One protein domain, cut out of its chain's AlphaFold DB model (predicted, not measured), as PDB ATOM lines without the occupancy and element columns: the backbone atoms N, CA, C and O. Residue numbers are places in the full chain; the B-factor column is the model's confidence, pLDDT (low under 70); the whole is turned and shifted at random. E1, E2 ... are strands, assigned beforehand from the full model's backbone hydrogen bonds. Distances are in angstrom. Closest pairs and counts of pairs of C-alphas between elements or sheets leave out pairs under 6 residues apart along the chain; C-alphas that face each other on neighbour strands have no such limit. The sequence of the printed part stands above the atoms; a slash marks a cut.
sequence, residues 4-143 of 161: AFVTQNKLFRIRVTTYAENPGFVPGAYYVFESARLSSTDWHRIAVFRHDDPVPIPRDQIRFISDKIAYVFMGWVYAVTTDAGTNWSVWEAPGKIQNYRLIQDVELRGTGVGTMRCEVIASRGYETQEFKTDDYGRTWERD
ATOM      1  N   ALA A   4      11.091  17.735  32.840       94.62
ATOM      2  CA  ALA A   4      12.238  17.417  33.675       94.62
ATOM      3  C   ALA A   4      13.485  17.232  32.808       94.62
ATOM      4  O   ALA A   4      13.457  16.536  31.792       94.62
ATOM      5  N   PHE A   5      14.591  17.821  33.246       97.19
ATOM      6  CA  PHE A   5      15.915  17.646  32.666       97.19
ATOM      7  C   PHE A   5      16.839  17.012  33.702       97.19
ATOM      8  O   PHE A   5      16.841  17.418  34.863       97.19
ATOM      9  N   VAL A   6      17.631  16.027  33.282       97.88
ATOM     10  CA  VAL A   6      18.634  15.370  34.125       97.88
ATOM     11  C   VAL A   6      19.977  15.404  33.411       97.88
ATOM     12  O   VAL A   6      20.069  15.056  32.236       97.88
ATOM     13  N   THR A   7      21.020  15.784  34.141       98.31
ATOM     14  CA  THR A   7      22.418  15.712  33.702       98.31
ATOM     15  C   THR A   7      23.284  15.132  34.818       98.31
ATOM     16  O   THR A   7      22.881  15.123  35.984       98.31
ATOM     17  N   GLN A   8      24.455  14.597  34.483       98.31
ATOM     18  CA  GLN A   8      25.296  13.879  35.440       98.31
ATOM     19  C   GLN A   8      26.780  13.913  35.078       98.31
ATOM     20  O   GLN A   8      27.145  14.056  33.911       98.31
ATOM     21  N   ASN A   9      27.620  13.695  36.088       97.56
ATOM     22  CA  ASN A   9      29.021  13.312  35.924       97.56
ATOM     23  C   ASN A   9      29.218  11.855  36.390       97.56
ATOM     24  O   ASN A   9      28.276  11.066  36.349       97.56
ATOM     25  N   LYS A  10      30.428  11.468  36.820       97.81
ATOM     26  CA  LYS A  10      30.725  10.097  37.272       97.81
ATOM     27  C   LYS A  10      30.243   9.753  38.681       97.81
ATOM     28  O   LYS A  10      30.227   8.573  39.019       97.81
ATOM     29  N   LEU A  11      29.925  10.735  39.524       98.31
ATOM     30  CA  LEU A  11      29.615  10.499  40.939       98.31
ATOM     31  C   LEU A  11      28.179  10.873  41.308       98.31
ATOM     32  O   LEU A  11      27.590  10.237  42.185       98.31
ATOM     33  N   PHE A  12      27.595  11.868  40.644       98.56
ATOM     34  CA  PHE A  12      26.253  12.339  40.961       98.56
ATOM     35  C   PHE A  12      25.522  12.906  39.747       98.56
ATOM     36  O   PHE A  12      26.094  13.159  38.685       98.56
ATOM     37  N   ARG A  13      24.218  13.085  39.932       98.50
ATOM     38  CA  ARG A  13      23.282  13.622  38.952       98.50
ATOM     39  C   ARG A  13      22.521  14.798  39.539       98.50
ATOM     40  O   ARG A  13      22.268  14.841  40.743       98.50
ATOM     41  N   ILE A  14      22.154  15.723  38.665       98.56
ATOM     42  CA  ILE A  14      21.344  16.899  38.962       98.56
ATOM     43  C   ILE A  14      20.082  16.806  38.110       98.56
ATOM     44  O   ILE A  14      20.155  16.500  36.917       98.56
ATOM     45  N   ARG A  15      18.930  17.060  38.726       98.19
ATOM     46  CA  ARG A  15      17.628  17.143  38.066       98.19
ATOM     47  C   ARG A  15      17.055  18.536  38.252       98.19
ATOM     48  O   ARG A  15      17.119  19.091  39.345       98.19
ATOM     49  N   VAL A  16      16.449  19.056  37.194       97.69
ATOM     50  CA  VAL A  16      15.600  20.244  37.250       97.69
ATOM     51  C   VAL A  16      14.224  19.848  36.762       97.69
ATOM     52  O   VAL A  16      14.100  19.279  35.679       97.69
ATOM     53  N   THR A  17      13.202  20.127  37.563       96.50
ATOM     54  CA  THR A  17      11.803  19.903  37.183       96.50
ATOM     55  C   THR A  17      11.078  21.237  37.183       96.50
ATOM     56  O   THR A  17      11.101  21.929  38.202       96.50
ATOM     57  N   THR A  18      10.448  21.589  36.064       94.19
ATOM     58  CA  THR A  18       9.545  22.743  35.988       94.19
ATOM     59  C   THR A  18       8.117  22.312  36.286       94.19
ATOM     60  O   THR A  18       7.648  21.261  35.836       94.19
ATOM     61  N   TYR A  19       7.434  23.134  37.063       92.00
ATOM     62  CA  TYR A  19       6.045  22.980  37.437       92.00
ATOM     63  C   TYR A  19       5.303  24.232  36.996       92.00
ATOM     64  O   TYR A  19       5.709  25.347  37.325       92.00
ATOM     65  N   ALA A  20       4.208  24.040  36.269       88.06
ATOM     66  CA  ALA A  20       3.309  25.135  35.949       88.06
ATOM     67  C   ALA A  20       2.554  25.565  37.213       88.06
ATOM     68  O   ALA A  20       2.001  24.723  37.929       88.06
ATOM     69  N   GLU A  21       2.486  26.867  37.460       83.19
ATOM     70  CA  GLU A  21       1.531  27.431  38.402       83.19
ATOM     71  C   GLU A  21       0.196  27.655  37.670       83.19
ATOM     72  O   GLU A  21       0.150  28.159  36.550       83.19
ATOM     73  N   ASN A  22      -0.903  27.186  38.268       74.06
ATOM     74  CA  ASN A  22      -2.253  27.184  37.680       74.06
ATOM     75  C   ASN A  22      -2.781  28.607  37.338       74.06
ATOM     76  O   ASN A  22      -2.244  29.597  37.833       74.06
ATOM     77  N   PRO A  23      -3.842  28.736  36.507       54.03
ATOM     78  CA  PRO A  23      -3.989  29.803  35.518       54.03
ATOM     79  C   PRO A  23      -4.549  31.095  36.122       54.03
ATOM     80  O   PRO A  23      -5.744  31.379  36.053       54.03
ATOM     81  N   GLY A  24      -3.675  31.907  36.710       56.94
ATOM     82  CA  GLY A  24      -3.896  33.350  36.756       56.94
ATOM     83  C   GLY A  24      -3.738  33.971  35.362       56.94
ATOM     84  O   GLY A  24      -3.371  33.293  34.405       56.94
ATOM     85  N   PHE A  25      -3.984  35.279  35.241       57.62
ATOM     86  CA  PHE A  25      -3.833  36.033  33.981       57.62
ATOM     87  C   PHE A  25      -2.421  35.919  33.362       57.62
ATOM     88  O   PHE A  25      -2.260  36.124  32.163       57.62
ATOM     89  N   VAL A  26      -1.419  35.541  34.167       58.66
ATOM     90  CA  VAL A  26      -0.068  35.180  33.729       58.66
ATOM     91  C   VAL A  26       0.265  33.796  34.314       58.66
ATOM     92  O   VAL A  26       0.204  33.637  35.538       58.66
ATOM     93  N   PRO A  27       0.530  32.769  33.489       71.75
ATOM     94  CA  PRO A  27       0.837  31.429  33.978       71.75
ATOM     95  C   PRO A  27       2.272  31.381  34.510       71.75
ATOM     96  O   PRO A  27       3.195  31.237  33.723       71.75
ATOM     97  N   GLY A  28       2.463  31.472  35.827       84.00
ATOM     98  CA  GLY A  28       3.786  31.340  36.444       84.00
ATOM     99  C   GLY A  28       4.386  29.936  36.324       84.00
ATOM    100  O   GLY A  28       3.719  28.961  35.963       84.00
ATOM    101  N   ALA A  29       5.661  29.813  36.682       90.38
ATOM    102  CA  ALA A  29       6.346  28.535  36.824       90.38
ATOM    103  C   ALA A  29       7.298  28.532  38.023       90.38
ATOM    104  O   ALA A  29       7.841  29.560  38.437       90.38
ATOM    105  N   TYR A  30       7.549  27.345  38.570       92.75
ATOM    106  CA  TYR A  30       8.654  27.148  39.501       92.75
ATOM    107  C   TYR A  30       9.509  25.943  39.119       92.75
ATOM    108  O   TYR A  30       9.032  24.939  38.593       92.75
ATOM    109  N   TYR A  31      10.799  26.057  39.411       95.31
ATOM    110  CA  TYR A  31      11.856  25.118  39.073       95.31
ATOM    111  C   TYR A  31      12.390  24.551  40.368       95.31
ATOM    112  O   TYR A  31      12.799  25.292  41.262       95.31
ATOM    113  N   VAL A  32      12.395  23.230  40.466       97.06
ATOM    114  CA  VAL A  32      12.985  22.525  41.600       97.06
ATOM    115  C   VAL A  32      14.280  21.885  41.133       97.06
ATOM    116  O   VAL A  32      14.261  21.034  40.242       97.06
ATOM    117  N   PHE A  33      15.384  22.306  41.745       98.06
ATOM    118  CA  PHE A  33      16.709  21.734  41.548       98.06
ATOM    119  C   PHE A  33      16.944  20.657  42.600       98.06
ATOM    120  O   PHE A  33      16.726  20.885  43.792       98.06
ATOM    121  N   GLU A  34      17.397  19.487  42.172       98.56
ATOM    122  CA  GLU A  34      17.648  18.340  43.042       98.56
ATOM    123  C   GLU A  34      18.953  17.644  42.657       98.56
ATOM    124  O   GLU A  34      19.328  17.622  41.484       98.56
ATOM    125  N   SER A  35      19.620  17.018  43.626       98.50
ATOM    126  CA  SER A  35      20.767  16.141  43.385       98.50
ATOM    127  C   SER A  35      20.570  14.766  43.994       98.50
ATOM    128  O   SER A  35      19.901  14.602  45.012       98.50
ATOM    129  N   ALA A  36      21.222  13.778  43.393       98.44
ATOM    130  CA  ALA A  36      21.370  12.445  43.955       98.44
ATOM    131  C   ALA A  36      22.747  11.892  43.583       98.44
ATOM    132  O   ALA A  36      23.229  12.111  42.467       98.44
ATOM    133  N   ARG A  37      23.370  11.118  44.478       97.81
ATOM    134  CA  ARG A  37      24.524  10.289  44.094       97.81
ATOM    135  C   ARG A  37      24.088   9.268  43.044       97.81
ATOM    136  O   ARG A  37      22.961   8.785  43.098       97.81
ATOM    137  N   LEU A  38      24.973   8.881  42.123       96.94
ATOM    138  CA  LEU A  38      24.627   7.868  41.111       96.94
ATOM    139  C   LEU A  38      24.282   6.505  41.722       96.94
ATOM    140  O   LEU A  38      23.492   5.760  41.152       96.94
ATOM    141  N   SER A  39      24.842   6.197  42.893       95.44
ATOM    142  CA  SER A  39      24.543   4.980  43.648       95.44
ATOM    143  C   SER A  39      23.246   5.057  44.463       95.44
ATOM    144  O   SER A  39      22.949   4.113  45.185       95.44
ATOM    145  N   SER A  40      22.513   6.176  44.415       95.69
ATOM    146  CA  SER A  40      21.304   6.401  45.210       95.69
ATOM    147  C   SER A  40      20.112   6.803  44.340       95.69
ATOM    148  O   SER A  40      20.233   7.523  43.344       95.69
ATOM    149  N   THR A  41      18.926   6.351  44.734       95.00
ATOM    150  CA  THR A  41      17.639   6.818  44.199       95.00
ATOM    151  C   THR A  41      17.084   8.021  44.954       95.00
ATOM    152  O   THR A  41      16.104   8.610  44.499       95.00
ATOM    153  N   ASP A  42      17.711   8.391  46.067       96.81
ATOM    154  CA  ASP A  42      17.232   9.442  46.954       96.81
ATOM    155  C   ASP A  42      17.648  10.807  46.411       96.81
ATOM    156  O   ASP A  42      18.832  11.145  46.337       96.81
ATOM    157  N   TRP A  43      16.645  11.572  45.990       97.88
ATOM    158  CA  TRP A  43      16.815  12.937  45.515       97.88
ATOM    159  C   TRP A  43      16.690  13.910  46.681       97.88
ATOM    160  O   TRP A  43      15.706  13.889  47.421       97.88
ATOM    161  N   HIS A  44      17.673  14.793  46.811       97.06
ATOM    162  CA  HIS A  44      17.668  15.873  47.786       97.06
ATOM    163  C   HIS A  44      17.451  17.200  47.072       97.06
ATOM    164  O   HIS A  44      18.084  17.482  46.054       97.06
ATOM    165  N   ARG A  45      16.555  18.026  47.613       98.06
ATOM    166  CA  ARG A  45      16.288  19.366  47.090       98.06
ATOM    167  C   ARG A  45      17.488  20.279  47.349       98.06
ATOM    168  O   ARG A  45      17.924  20.399  48.489       98.06
ATOM    169  N   ILE A  46      17.966  20.933  46.293       97.75
ATOM    170  CA  ILE A  46      19.037  21.935  46.317       97.75
ATOM    171  C   ILE A  46      18.427  23.319  46.538       97.75
ATOM    172  O   ILE A  46      18.751  24.000  47.502       97.75
ATOM    173  N   ALA A  47      17.531  23.724  45.633       96.81
ATOM    174  CA  ALA A  47      16.934  25.053  45.606       96.81
ATOM    175  C   ALA A  47      15.596  25.039  44.852       96.81
ATOM    176  O   ALA A  47      15.301  24.110  44.091       96.81
ATOM    177  N   VAL A  48      14.796  26.084  45.062       95.44
ATOM    178  CA  VAL A  48      13.577  26.354  44.292       95.44
ATOM    179  C   VAL A  48      13.675  27.760  43.730       95.44
ATOM    180  O   VAL A  48      13.944  28.698  44.469       95.44
ATOM    181  N   PHE A  49      13.420  27.904  42.437       94.06
ATOM    182  CA  PHE A  49      13.305  29.202  41.789       94.06
ATOM    183  C   PHE A  49      11.888  29.369  41.255       94.06
ATOM    184  O   PHE A  49      11.377  28.469  40.598       94.06
ATOM    185  N   ARG A  50      11.240  30.495  41.545       91.38
ATOM    186  CA  ARG A  50       9.874  30.796  41.104       91.38
ATOM    187  C   ARG A  50       9.887  32.072  40.282       91.38
ATOM    188  O   ARG A  50      10.535  33.034  40.687       91.38
ATOM    189  N   HIS A  51       9.165  32.078  39.167       85.75
ATOM    190  CA  HIS A  51       8.975  33.275  38.358       85.75
ATOM    191  C   HIS A  51       7.644  33.277  37.607       85.75
ATOM    192  O   HIS A  51       7.022  32.235  37.408       85.75
ATOM    193  N   ASP A  52       7.220  34.463  37.188       83.81
ATOM    194  CA  ASP A  52       5.899  34.660  36.588       83.81
ATOM    195  C   ASP A  52       5.841  34.291  35.094       83.81
ATOM    196  O   ASP A  52       4.753  34.078  34.573       83.81
ATOM    197  N   ASP A  53       6.990  34.159  34.418       81.94
ATOM    198  CA  ASP A  53       7.073  33.911  32.971       81.94
ATOM    199  C   ASP A  53       7.793  32.592  32.667       81.94
ATOM    200  O   ASP A  53       9.014  32.574  32.740       81.94
ATOM    201  N   PRO A  54       7.121  31.511  32.246       82.00
ATOM    202  CA  PRO A  54       7.737  30.199  32.095       82.00
ATOM    203  C   PRO A  54       8.848  30.240  31.041       82.00
ATOM    204  O   PRO A  54       8.592  30.459  29.856       82.00
ATOM    205  N   VAL A  55      10.090  29.984  31.460       87.62
ATOM    206  CA  VAL A  55      11.244  29.847  30.553       87.62
ATOM    207  C   VAL A  55      11.668  28.383  30.399       87.62
ATOM    208  O   VAL A  55      11.447  27.566  31.298       87.62
ATOM    209  N   PRO A  56      12.305  28.005  29.279       90.75
ATOM    210  CA  PRO A  56      12.908  26.684  29.153       90.75
ATOM    211  C   PRO A  56      13.896  26.400  30.291       90.75
ATOM    212  O   PRO A  56      14.566  27.311  30.779       90.75
ATOM    213  N   ILE A  57      14.019  25.131  30.696       91.50
ATOM    214  CA  ILE A  57      15.013  24.731  31.698       91.50
ATOM    215  C   ILE A  57      16.415  25.143  31.207       91.50
ATOM    216  O   ILE A  57      16.816  24.711  30.119       91.50
ATOM    217  N   PRO A  58      17.186  25.922  31.989       87.81
ATOM    218  CA  PRO A  58      18.473  26.444  31.547       87.81
ATOM    219  C   PRO A  58      19.579  25.383  31.652       87.81
ATOM    220  O   PRO A  58      20.317  25.294  32.634       87.81
ATOM    221  N   ARG A  59      19.673  24.516  30.640       94.56
ATOM    222  CA  ARG A  59      20.572  23.344  30.645       94.56
ATOM    223  C   ARG A  59      22.057  23.715  30.726       94.56
ATOM    224  O   ARG A  59      22.843  22.942  31.262       94.56
ATOM    225  N   ASP A  60      22.431  24.878  30.206       95.12
ATOM    226  CA  ASP A  60      23.783  25.453  30.192       95.12
ATOM    227  C   ASP A  60      24.189  26.127  31.516       95.12
ATOM    228  O   ASP A  60      25.375  26.392  31.745       95.12
ATOM    229  N   GLN A  61      23.222  26.350  32.410       96.06
ATOM    230  CA  GLN A  61      23.439  26.895  33.753       96.06
ATOM    231  C   GLN A  61      23.703  25.795  34.793       96.06
ATOM    232  O   GLN A  61      23.811  26.084  35.981       96.06
ATOM    233  N   ILE A  62      23.845  24.538  34.356       97.81
ATOM    234  CA  ILE A  62      24.299  23.404  35.169       97.81
ATOM    235  C   ILE A  62      25.673  22.978  34.665       97.81
ATOM    236  O   ILE A  62      25.804  22.473  33.549       97.81
ATOM    237  N   ARG A  63      26.713  23.168  35.480       98.00
ATOM    238  CA  ARG A  63      28.101  22.952  35.049       98.00
ATOM    239  C   ARG A  63      28.862  22.099  36.055       98.00
ATOM    240  O   ARG A  63      28.840  22.354  37.257       98.00
ATOM    241  N   PHE A  64      29.570  21.095  35.543       98.12
ATOM    242  CA  PHE A  64      30.471  20.243  36.317       98.12
ATOM    243  C   PHE A  64      31.911  20.716  36.107       98.12
ATOM    244  O   PHE A  64      32.396  20.737  34.979       98.12
ATOM    245  N   ILE A  65      32.598  21.075  37.191       97.69
ATOM    246  CA  ILE A  65      34.025  21.440  37.166       97.69
ATOM    247  C   ILE A  65      34.885  20.182  37.315       97.69
ATOM    248  O   ILE A  65      35.948  20.057  36.715       97.69
ATOM    249  N   SER A  66      34.425  19.236  38.136       97.81
ATOM    250  CA  SER A  66      35.071  17.943  38.351       97.81
ATOM    251  C   SER A  66      34.040  16.877  38.723       97.81
ATOM    252  O   SER A  66      32.839  17.142  38.796       97.81
ATOM    253  N   ASP A  67      34.508  15.667  39.029       98.00
ATOM    254  CA  ASP A  67      33.652  14.591  39.535       98.00
ATOM    255  C   ASP A  67      32.982  14.948  40.880       98.00
ATOM    256  O   ASP A  67      31.903  14.444  41.186       98.00
ATOM    257  N   LYS A  68      33.575  15.851  41.675       98.12
ATOM    258  CA  LYS A  68      33.046  16.262  42.991       98.12
ATOM    259  C   LYS A  68      32.408  17.646  43.007       98.12
ATOM    260  O   LYS A  68      31.691  17.946  43.956       98.12
ATOM    261  N   ILE A  69      32.699  18.480  42.012       98.44
ATOM    262  CA  ILE A  69      32.341  19.898  42.027       98.44
ATOM    263  C   ILE A  69      31.400  20.200  40.868       98.44
ATOM    264  O   ILE A  69      31.754  19.988  39.706       98.44
ATOM    265  N   ALA A  70      30.229  20.740  41.191       98.31
ATOM    266  CA  ALA A  70      29.303  21.302  40.220       98.31
ATOM    267  C   ALA A  70      28.580  22.500  40.814       98.31
ATOM    268  O   ALA A  70      28.468  22.629  42.034       98.31
ATOM    269  N   TYR A  71      28.053  23.334  39.933       98.50
ATOM    270  CA  TYR A  71      27.179  24.425  40.312       98.50
ATOM    271  C   TYR A  71      25.981  24.519  39.379       98.50
ATOM    272  O   TYR A  71      26.010  24.052  38.234       98.50
ATOM    273  N   VAL A  72      24.929  25.124  39.913       98.19
ATOM    274  CA  VAL A  72      23.723  25.507  39.194       98.19
ATOM    275  C   VAL A  72      23.432  26.972  39.469       98.19
ATOM    276  O   VAL A  72      23.701  27.463  40.566       98.19
ATOM    277  N   PHE A  73      22.863  27.668  38.498       97.44
ATOM    278  CA  PHE A  73      22.276  28.979  38.736       97.44
ATOM    279  C   PHE A  73      20.995  29.151  37.933       97.44
ATOM    280  O   PHE A  73      20.784  28.450  36.947       97.44
ATOM    281  N   MET A  74      20.117  30.029  38.415       95.81
ATOM    282  CA  MET A  74      18.929  30.488  37.704       95.81
ATOM    283  C   MET A  74      18.397  31.766  38.355       95.81
ATOM    284  O   MET A  74      18.173  31.813  39.566       95.81
ATOM    285  N   GLY A  75      18.181  32.808  37.549       94.12
ATOM    286  CA  GLY A  75      17.714  34.104  38.038       94.12
ATOM    287  C   GLY A  75      18.656  34.683  39.087       94.12
ATOM    288  O   GLY A  75      19.791  35.006  38.770       94.12
ATOM    289  N   TRP A  76      18.200  34.822  40.330       94.56
ATOM    290  CA  TRP A  76      19.011  35.326  41.447       94.56
ATOM    291  C   TRP A  76      19.529  34.235  42.392       94.56
ATOM    292  O   TRP A  76      20.022  34.557  43.473       94.56
ATOM    293  N   VAL A  77      19.380  32.962  42.019       96.75
ATOM    294  CA  VAL A  77      19.776  31.810  42.835       96.75
ATOM    295  C   VAL A  77      21.009  31.154  42.231       96.75
ATOM    296  O   VAL A  77      21.040  30.836  41.042       96.75
ATOM    297  N   TYR A  78      22.008  30.910  43.070       98.12
ATOM    298  CA  TYR A  78      23.208  30.140  42.773       98.12
ATOM    299  C   TYR A  78      23.341  29.018  43.799       98.12
ATOM    300  O   TYR A  78      23.094  29.229  44.985       98.12
ATOM    301  N   ALA A  79      23.761  27.829  43.383       98.56
ATOM    302  CA  ALA A  79      24.105  26.770  44.317       98.56
ATOM    303  C   ALA A  79      25.323  25.981  43.845       98.56
ATOM    304  O   ALA A  79      25.465  25.690  42.659       98.56
ATOM    305  N   VAL A  80      26.174  25.586  44.789       98.69
ATOM    306  CA  VAL A  80      27.403  24.832  44.529       98.69
ATOM    307  C   VAL A  80      27.547  23.647  45.467       98.69
ATOM    308  O   VAL A  80      27.251  23.731  46.657       98.69
ATOM    309  N   THR A  81      28.065  22.547  44.935       98.62
ATOM    310  CA  THR A  81      28.551  21.409  45.714       98.62
ATOM    311  C   THR A  81      30.037  21.207  45.455       98.62
ATOM    312  O   THR A  81      30.524  21.424  44.346       98.62
ATOM    313  N   THR A  82      30.763  20.756  46.477       98.31
ATOM    314  CA  THR A  82      32.174  20.353  46.360       98.31
ATOM    315  C   THR A  82      32.415  18.925  46.857       98.31
ATOM    316  O   THR A  82      33.561  18.514  47.042       98.31
ATOM    317  N   ASP A  83      31.345  18.177  47.138       98.00
ATOM    318  CA  ASP A  83      31.377  16.848  47.753       98.00
ATOM    319  C   ASP A  83      30.470  15.844  47.021       98.00
ATOM    320  O   ASP A  83      29.836  14.967  47.620       98.00
ATOM    321  N   ALA A  84      30.459  15.961  45.691       97.88
ATOM    322  CA  ALA A  84      29.701  15.113  44.779       97.88
ATOM    323  C   ALA A  84      28.185  15.140  45.043       97.88
ATOM    324  O   ALA A  84      27.531  14.097  45.081       97.88
ATOM    325  N   GLY A  85      27.631  16.339  45.248       97.38
ATOM    326  CA  GLY A  85      26.193  16.550  45.397       97.38
ATOM    327  C   GLY A  85      25.621  16.041  46.718       97.38
ATOM    328  O   GLY A  85      24.418  15.789  46.779       97.38
ATOM    329  N   THR A  86      26.463  15.858  47.744       96.88
ATOM    330  CA  THR A  86      26.016  15.439  49.082       96.88
ATOM    331  C   THR A  86      25.503  16.643  49.863       96.88
ATOM    332  O   THR A  86      24.410  16.595  50.415       96.88
ATOM    333  N   ASN A  87      26.270  17.732  49.859       97.75
ATOM    334  CA  ASN A  87      25.900  19.011  50.441       97.75
ATOM    335  C   ASN A  87      25.974  20.109  49.377       97.75
ATOM    336  O   ASN A  87      26.821  20.081  48.476       97.75
ATOM    337  N   TRP A  88      25.089  21.094  49.518       98.44
ATOM    338  CA  TRP A  88      25.022  22.262  48.651       98.44
ATOM    339  C   TRP A  88      25.062  23.536  49.483       98.44
ATOM    340  O   TRP A  88      24.348  23.663  50.476       98.44
ATOM    341  N   SER A  89      25.887  24.484  49.058       98.31
ATOM    342  CA  SER A  89      25.835  25.864  49.526       98.31
ATOM    343  C   SER A  89      24.984  26.654  48.546       98.31
ATOM    344  O   SER A  89      25.253  26.621  47.346       98.31
ATOM    345  N   VAL A  90      23.957  27.332  49.051       98.12
ATOM    346  CA  VAL A  90      23.034  28.136  48.245       98.12
ATOM    347  C   VAL A  90      23.276  29.605  48.552       98.12
ATOM    348  O   VAL A  90      23.307  30.005  49.715       98.12
ATOM    349  N   TRP A  91      23.436  30.394  47.500       96.56
ATOM    350  CA  TRP A  91      23.459  31.842  47.547       96.56
ATOM    351  C   TRP A  91      22.220  32.380  46.839       96.56
ATOM    352  O   TRP A  91      21.888  31.964  45.728       96.56
ATOM    353  N   GLU A  92      21.554  33.335  47.477       94.38
ATOM    354  CA  GLU A  92      20.455  34.081  46.881       94.38
ATOM    355  C   GLU A  92      20.777  35.565  46.936       94.38
ATOM    356  O   GLU A  92      21.236  36.084  47.961       94.38
ATOM    357  N   ALA A  93      20.504  36.270  45.843       89.88
ATOM    358  CA  ALA A  93      20.696  37.704  45.836       89.88
ATOM    359  C   ALA A  93      19.749  38.385  46.847       89.88
ATOM    360  O   ALA A  93      18.572  38.016  46.948       89.88
ATOM    361  N   PRO A  94      20.217  39.414  47.576       84.06
ATOM    362  CA  PRO A  94      19.382  40.142  48.521       84.06
ATOM    363  C   PRO A  94      18.193  40.807  47.813       84.06
ATOM    364  O   PRO A  94      18.339  41.379  46.735       84.06
ATOM    365  N   GLY A  95      17.020  40.794  48.454       79.56
ATOM    366  CA  GLY A  95      15.719  41.095  47.832       79.56
ATOM    367  C   GLY A  95      15.645  42.328  46.921       79.56
ATOM    368  O   GLY A  95      14.979  42.291  45.894       79.56
ATOM    369  N   LYS A  96      16.364  43.414  47.235       73.31
ATOM    370  CA  LYS A  96      16.337  44.652  46.429       73.31
ATOM    371  C   LYS A  96      16.912  44.500  45.015       73.31
ATOM    372  O   LYS A  96      16.588  45.319  44.164       73.31
ATOM    373  N   ILE A  97      17.748  43.488  44.772       75.19
ATOM    374  CA  ILE A  97      18.362  43.228  43.460       75.19
ATOM    375  C   ILE A  97      17.801  41.975  42.782       75.19
ATOM    376  O   ILE A  97      18.302  41.571  41.737       75.19
ATOM    377  N   GLN A  98      16.762  41.350  43.349       83.56
ATOM    378  CA  GLN A  98      16.150  40.180  42.729       83.56
ATOM    379  C   GLN A  98      15.511  40.574  41.391       83.56
ATOM    380  O   GLN A  98      14.720  41.516  41.279       83.56
ATOM    381  N   ASN A  99      15.964  39.881  40.356       84.44
ATOM    382  CA  ASN A  99      15.646  40.081  38.950       84.44
ATOM    383  C   ASN A  99      15.733  38.696  38.291       84.44
ATOM    384  O   ASN A  99      16.724  37.988  38.478       84.44
ATOM    385  N   TYR A 100      14.715  38.288  37.529       86.56
ATOM    386  CA  TYR A 100      14.661  36.952  36.917       86.56
ATOM    387  C   TYR A 100      15.806  36.666  35.928       86.56
ATOM    388  O   TYR A 100      16.045  35.511  35.592       86.56
ATOM    389  N   ARG A 101      16.525  37.700  35.479       88.44
ATOM    390  CA  ARG A 101      17.711  37.635  34.614       88.44
ATOM    391  C   ARG A 101      18.996  38.050  35.335       88.44
ATOM    392  O   ARG A 101      19.966  38.401  34.676       88.44
ATOM    393  N   LEU A 102      18.997  38.068  36.674       92.38
ATOM    394  CA  LEU A 102      20.102  38.632  37.446       92.38
ATOM    395  C   LEU A 102      21.421  37.945  37.116       92.38
ATOM    396  O   LEU A 102      22.294  38.604  36.586       92.38
ATOM    397  N   ILE A 103      21.587  36.658  37.399       95.19
ATOM    398  CA  ILE A 103      22.827  35.946  37.092       95.19
ATOM    399  C   ILE A 103      22.834  35.620  35.597       95.19
ATOM    400  O   ILE A 103      22.044  34.799  35.131       95.19
ATOM    401  N   GLN A 104      23.738  36.254  34.850       94.75
ATOM    402  CA  GLN A 104      23.907  36.008  33.417       94.75
ATOM    403  C   GLN A 104      24.892  34.878  33.148       94.75
ATOM    404  O   GLN A 104      24.690  34.082  32.235       94.75
ATOM    405  N   ASP A 105      25.983  34.840  33.910       96.38
ATOM    406  CA  ASP A 105      27.016  33.827  33.751       96.38
ATOM    407  C   ASP A 105      27.807  33.649  35.044       96.38
ATOM    408  O   ASP A 105      27.938  34.578  35.847       96.38
ATOM    409  N   VAL A 106      28.356  32.451  35.215       97.69
ATOM    410  CA  VAL A 106      29.258  32.112  36.311       97.69
ATOM    411  C   VAL A 106      30.442  31.352  35.745       97.69
ATOM    412  O   VAL A 106      30.277  30.282  35.162       97.69
ATOM    413  N   GLU A 107      31.643  31.863  35.966       97.44
ATOM    414  CA  GLU A 107      32.882  31.200  35.581       97.44
ATOM    415  C   GLU A 107      33.653  30.812  36.839       97.44
ATOM    416  O   GLU A 107      34.122  31.668  37.582       97.44
ATOM    417  N   LEU A 108      33.811  29.509  37.075       97.19
ATOM    418  CA  LEU A 108      34.607  28.984  38.182       97.19
ATOM    419  C   LEU A 108      35.791  28.172  37.665       97.19
ATOM    420  O   LEU A 108      35.663  27.362  36.744       97.19
ATOM    421  N   ARG A 109      36.938  28.333  38.322       94.88
ATOM    422  CA  ARG A 109      38.144  27.530  38.100       94.88
ATOM    423  C   ARG A 109      38.204  26.378  39.100       94.88
ATOM    424  O   ARG A 109      37.657  26.453  40.197       94.88
ATOM    425  N   GLY A 110      38.964  25.332  38.768       93.25
ATOM    426  CA  GLY A 110      39.210  24.189  39.663       93.25
ATOM    427  C   GLY A 110      39.962  24.523  40.960       93.25
ATOM    428  O   GLY A 110      40.194  23.629  41.762       93.25
ATOM    429  N   THR A 111      40.362  25.783  41.158       96.69
ATOM    430  CA  THR A 111      40.999  26.293  42.379       96.69
ATOM    431  C   THR A 111      40.015  26.934  43.359       96.69
ATOM    432  O   THR A 111      40.438  27.302  44.446       96.69
ATOM    433  N   GLY A 112      38.742  27.111  42.987       96.69
ATOM    434  CA  GLY A 112      37.743  27.836  43.788       96.69
ATOM    435  C   GLY A 112      37.543  29.288  43.373       96.69
ATOM    436  O   GLY A 112      36.490  29.858  43.632       96.69
ATOM    437  N   VAL A 113      38.505  29.857  42.647       98.19
ATOM    438  CA  VAL A 113      38.421  31.235  42.158       98.19
ATOM    439  C   VAL A 113      37.443  31.341  40.996       98.19
ATOM    440  O   VAL A 113      37.502  30.537  40.059       98.19
ATOM    441  N   GLY A 114      36.606  32.375  41.008       97.56
ATOM    442  CA  GLY A 114      35.730  32.664  39.886       97.56
ATOM    443  C   GLY A 114      34.963  33.973  39.973       97.56
ATOM    444  O   GLY A 114      35.146  34.767  40.899       97.56
ATOM    445  N   THR A 115      34.118  34.190  38.970       97.56
ATOM    446  CA  THR A 115      33.305  35.392  38.800       97.56
ATOM    447  C   THR A 115      31.848  35.032  38.528       97.56
ATOM    448  O   THR A 115      31.538  33.997  37.937       97.56
ATOM    449  N   MET A 116      30.944  35.902  38.967       97.38
ATOM    450  CA  MET A 116      29.523  35.875  38.639       97.38
ATOM    451  C   MET A 116      29.181  37.213  38.006       97.38
ATOM    452  O   MET A 116      29.312  38.256  38.648       97.38
ATOM    453  N   ARG A 117      28.740  37.186  36.751       95.25
ATOM    454  CA  ARG A 117      28.293  38.386  36.048       95.25
ATOM    455  C   ARG A 117      26.792  38.533  36.190       95.25
ATOM    456  O   ARG A 117      26.050  37.578  35.943       95.25
ATOM    457  N   CYS A 118      26.361  39.742  36.513       92.56
ATOM    458  CA  CYS A 118      24.968  40.063  36.746       92.56
ATOM    459  C   CYS A 118      24.419  41.077  35.736       92.56
ATOM    460  O   CYS A 118      25.080  42.059  35.393       92.56
ATOM    461  N   GLU A 119      23.176  40.868  35.297       88.94
ATOM    462  CA  GLU A 119      22.394  41.867  34.582       88.94
ATOM    463  C   GLU A 119      21.927  42.927  35.567       88.94
ATOM    464  O   GLU A 119      21.137  42.658  36.475       88.94
ATOM    465  N   VAL A 120      22.421  44.142  35.359       81.75
ATOM    466  CA  VAL A 120      22.078  45.299  36.172       81.75
ATOM    467  C   VAL A 120      20.999  46.134  35.490       81.75
ATOM    468  O   VAL A 120      21.096  46.490  34.314       81.75
ATOM    469  N   ILE A 121      19.972  46.499  36.242       80.81
ATOM    470  CA  ILE A 121      18.951  47.450  35.830       80.81
ATOM    471  C   ILE A 121      19.501  48.851  36.082       80.81
ATOM    472  O   ILE A 121      19.533  49.335  37.214       80.81
ATOM    473  N   ALA A 122      19.904  49.516  34.998       75.69
ATOM    474  CA  ALA A 122      20.533  50.838  35.007       75.69
ATOM    475  C   ALA A 122      19.836  51.855  35.928       75.69
ATOM    476  O   ALA A 122      20.490  52.592  36.663       75.69
ATOM    477  N   SER A 123      18.499  51.858  35.934       76.75
ATOM    478  CA  SER A 123      17.686  52.794  36.717       76.75
ATOM    479  C   SER A 123      17.769  52.595  38.234       76.75
ATOM    480  O   SER A 123      17.327  53.468  38.976       76.75
ATOM    481  N   ARG A 124      18.307  51.468  38.718       78.12
ATOM    482  CA  ARG A 124      18.471  51.207  40.154       78.12
ATOM    483  C   ARG A 124      19.759  51.822  40.702       78.12
ATOM    484  O   ARG A 124      19.782  52.186  41.866       78.12
ATOM    485  N   GLY A 125      20.810  51.990  39.898       70.06
ATOM    486  CA  GLY A 125      22.021  52.743  40.271       70.06
ATOM    487  C   GLY A 125      22.890  52.169  41.408       70.06
ATOM    488  O   GLY A 125      23.950  52.722  41.681       70.06
ATOM    489  N   TYR A 126      22.484  51.076  42.064       71.25
ATOM    490  CA  TYR A 126      23.230  50.412  43.150       71.25
ATOM    491  C   TYR A 126      23.549  48.935  42.872       71.25
ATOM    492  O   TYR A 126      24.025  48.229  43.766       71.25
ATOM    493  N   GLU A 127      23.242  48.439  41.674       75.31
ATOM    494  CA  GLU A 127      23.449  47.033  41.331       75.31
ATOM    495  C   GLU A 127      24.905  46.758  40.943       75.31
ATOM    496  O   GLU A 127      25.585  47.580  40.329       75.31
ATOM    497  N   THR A 128      25.396  45.593  41.356       77.62
ATOM    498  CA  THR A 128      26.763  45.147  41.096       77.62
ATOM    499  C   THR A 128      26.771  44.301  39.833       77.62
ATOM    500  O   THR A 128      26.047  43.312  39.761       77.62
ATOM    501  N   GLN A 129      27.597  44.685  38.858       85.56
ATOM    502  CA  GLN A 129      27.712  43.968  37.587       85.56
ATOM    503  C   GLN A 129      28.524  42.677  37.712       85.56
ATOM    504  O   GLN A 129      28.282  41.733  36.966       85.56
ATOM    505  N   GLU A 130      29.467  42.612  38.652       92.38
ATOM    506  CA  GLU A 130      30.319  41.441  38.835       92.38
ATOM    507  C   GLU A 130      30.587  41.151  40.316       92.38
ATOM    508  O   GLU A 130      30.938  42.041  41.096       92.38
ATOM    509  N   PHE A 131      30.434  39.887  40.695       94.19
ATOM    510  CA  PHE A 131      30.888  39.353  41.972       94.19
ATOM    511  C   PHE A 131      32.088  38.429  41.762       94.19
ATOM    512  O   PHE A 131      32.204  37.770  40.729       94.19
ATOM    513  N   LYS A 132      32.958  38.351  42.766       96.81
ATOM    514  CA  LYS A 132      34.133  37.478  42.820       96.81
ATOM    515  C   LYS A 132      34.014  36.503  43.981       96.81
ATOM    516  O   LYS A 132      33.359  36.786  44.981       96.81
ATOM    517  N   THR A 133      34.665  35.361  43.830       98.06
ATOM    518  CA  THR A 133      34.773  34.333  44.862       98.06
ATOM    519  C   THR A 133      36.149  33.680  44.791       98.06
ATOM    520  O   THR A 133      36.750  33.610  43.715       98.06
ATOM    521  N   ASP A 134      36.639  33.192  45.924       98.19
ATOM    522  CA  ASP A 134      37.797  32.307  46.046       98.19
ATOM    523  C   ASP A 134      37.433  30.933  46.651       98.19
ATOM    524  O   ASP A 134      38.309  30.086  46.834       98.19
ATOM    525  N   ASP A 135      36.139  30.671  46.882       98.19
ATOM    526  CA  ASP A 135      35.626  29.501  47.601       98.19
ATOM    527  C   ASP A 135      34.538  28.719  46.836       98.19
ATOM    528  O   ASP A 135      33.695  28.044  47.435       98.19
ATOM    529  N   TYR A 136      34.598  28.751  45.501       98.06
ATOM    530  CA  TYR A 136      33.612  28.169  44.579       98.06
ATOM    531  C   TYR A 136      32.232  28.829  44.651       98.06
ATOM    532  O   TYR A 136      31.237  28.198  44.312       98.06
ATOM    533  N   GLY A 137      32.140  30.080  45.089       97.19
ATOM    534  CA  GLY A 137      30.872  30.797  45.156       97.19
ATOM    535  C   GLY A 137      30.020  30.401  46.355       97.19
ATOM    536  O   GLY A 137      28.801  30.587  46.335       97.19
ATOM    537  N   ARG A 138      30.634  29.841  47.403       96.88
ATOM    538  CA  ARG A 138      29.967  29.718  48.706       96.88
ATOM    539  C   ARG A 138      29.810  31.097  49.336       96.88
ATOM    540  O   ARG A 138      28.806  31.359  49.995       96.88
ATOM    541  N   THR A 139      30.769  31.975  49.075       96.75
ATOM    542  CA  THR A 139      30.702  33.402  49.339       96.75
ATOM    543  C   THR A 139      30.966  34.182  48.054       96.75
ATOM    544  O   THR A 139      31.695  33.745  47.162       96.75
ATOM    545  N   TRP A 140      30.308  35.336  47.948       95.44
ATOM    546  CA  TRP A 140      30.414  36.245  46.812       95.44
ATOM    547  C   TRP A 140      30.675  37.654  47.325       95.44
ATOM    548  O   TRP A 140      29.884  38.202  48.096       95.44
ATOM    549  N   GLU A 141      31.761  38.251  46.857       94.25
ATOM    550  CA  GLU A 141      32.140  39.625  47.160       94.25
ATOM    551  C   GLU A 141      31.939  40.505  45.934       94.25
ATOM    552  O   GLU A 141      32.135  40.077  44.799       94.25
ATOM    553  N   ARG A 142      31.524  41.755  46.145       90.94
ATOM    554  CA  ARG A 142      31.362  42.702  45.038       90.94
ATOM    555  C   ARG A 142      32.723  43.031  44.450       90.94
ATOM    556  O   ARG A 142      33.626  43.418  45.189       90.94
ATOM    557  N   ASP A 143      32.841  42.994  43.128       88.12
ATOM    558  CA  ASP A 143      34.028  43.525  42.480       88.12
ATOM    559  C   ASP A 143      33.976  45.058  42.422       88.12
ATOM    560  O   ASP A 143      33.350  45.656  41.548       88.12
TER     561      ASP A 143
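AT A GLANCE: This is residues 4 to 143 of the 161 residues of an uncharacterized protein of Blastocatellia bacterium (UniProt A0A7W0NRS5). Three small antiparallel sheets follow one another as three slabs, with the sheet E5 E6 E7 E8 in the middle. One face of this middle sheet packs on the sheet E1 E2 E3 E4 as a sandwich, while E9 of the smaller sheet E9 E10 E11 comes close on its other side, at E6 and E7. The printed part has 140 residues with eleven named strands, E1 to E11 in chain order, and no named helix; its class is all strand, with 63 residues in named strands, under half of the total. It is compact, with a radius of gyration of the C-alphas of 15.3 A, and flat, spanning 47 by 41 by 20 A.

IN THESE COORDINATES: E1, residues 4 to 8, begins with C-alpha 4 at (12.238, 17.417, 33.675). E2, residues 12 to 20, is 26.7 A long, E3, residues 29 to 37, 26.8 A, and E4, residues 44 to 51, 21.6 A. E5 is residues 62 to 64, with C-alpha 62 at (24.299, 23.404, 35.169); E6 is 70 to 74, E7 77 to 81 and E8 89 to 92. E9 is residues 103 to 108, E10 114 to 118 and E11 130 to 133, ending with C-alpha 133 at (34.773, 34.333, 44.862).

HOW THE PARTS SIT: Each sheet is a meander, each strand the antiparallel neighbour of the one before. In the first sheet, N 5 and O 16 of the hairpin E1 and E2 are 2.9 A apart, N 15 and O 34 of E2 and E3 2.8 A, and N 31 and O 49 of E3 and E4 2.7 A. This sheet is twisted, with C-alphas up to 4.4 A off its best plane. It makes a sandwich, two sheets face to face, with E5 E6 E7 E8: the facing parts are 9.9 A apart centre to centre, their planes 3 degrees apart. The closest C-alphas of E4 and E7, Phe 49 and Val 77, are 7.1 A apart. In the second sheet, N 63 and O 71 are 3.0 A apart, N 72 and O 79 2.9 A, and N 91 and O 78 2.8 A. The closest C-alphas of E6 and E9, Met 74 and Ile 103, are 6.7 A apart. In the third sheet, N 107 and O 115 are 2.9 A apart, and N 131 and O 116 2.8 A. Residues 131 to 132 of E11 also pair, antiparallel, with residues 141 to 142.

THE WHOLE: The two C-alphas farthest apart, those of Ser 39 and Ser 123, are 48.8 A apart. The printed part has no cut. The link E10 to E11, 11 residues, is long. Mean pLDDT of the printed part is 91.9; residues 23 to 26 are under 70.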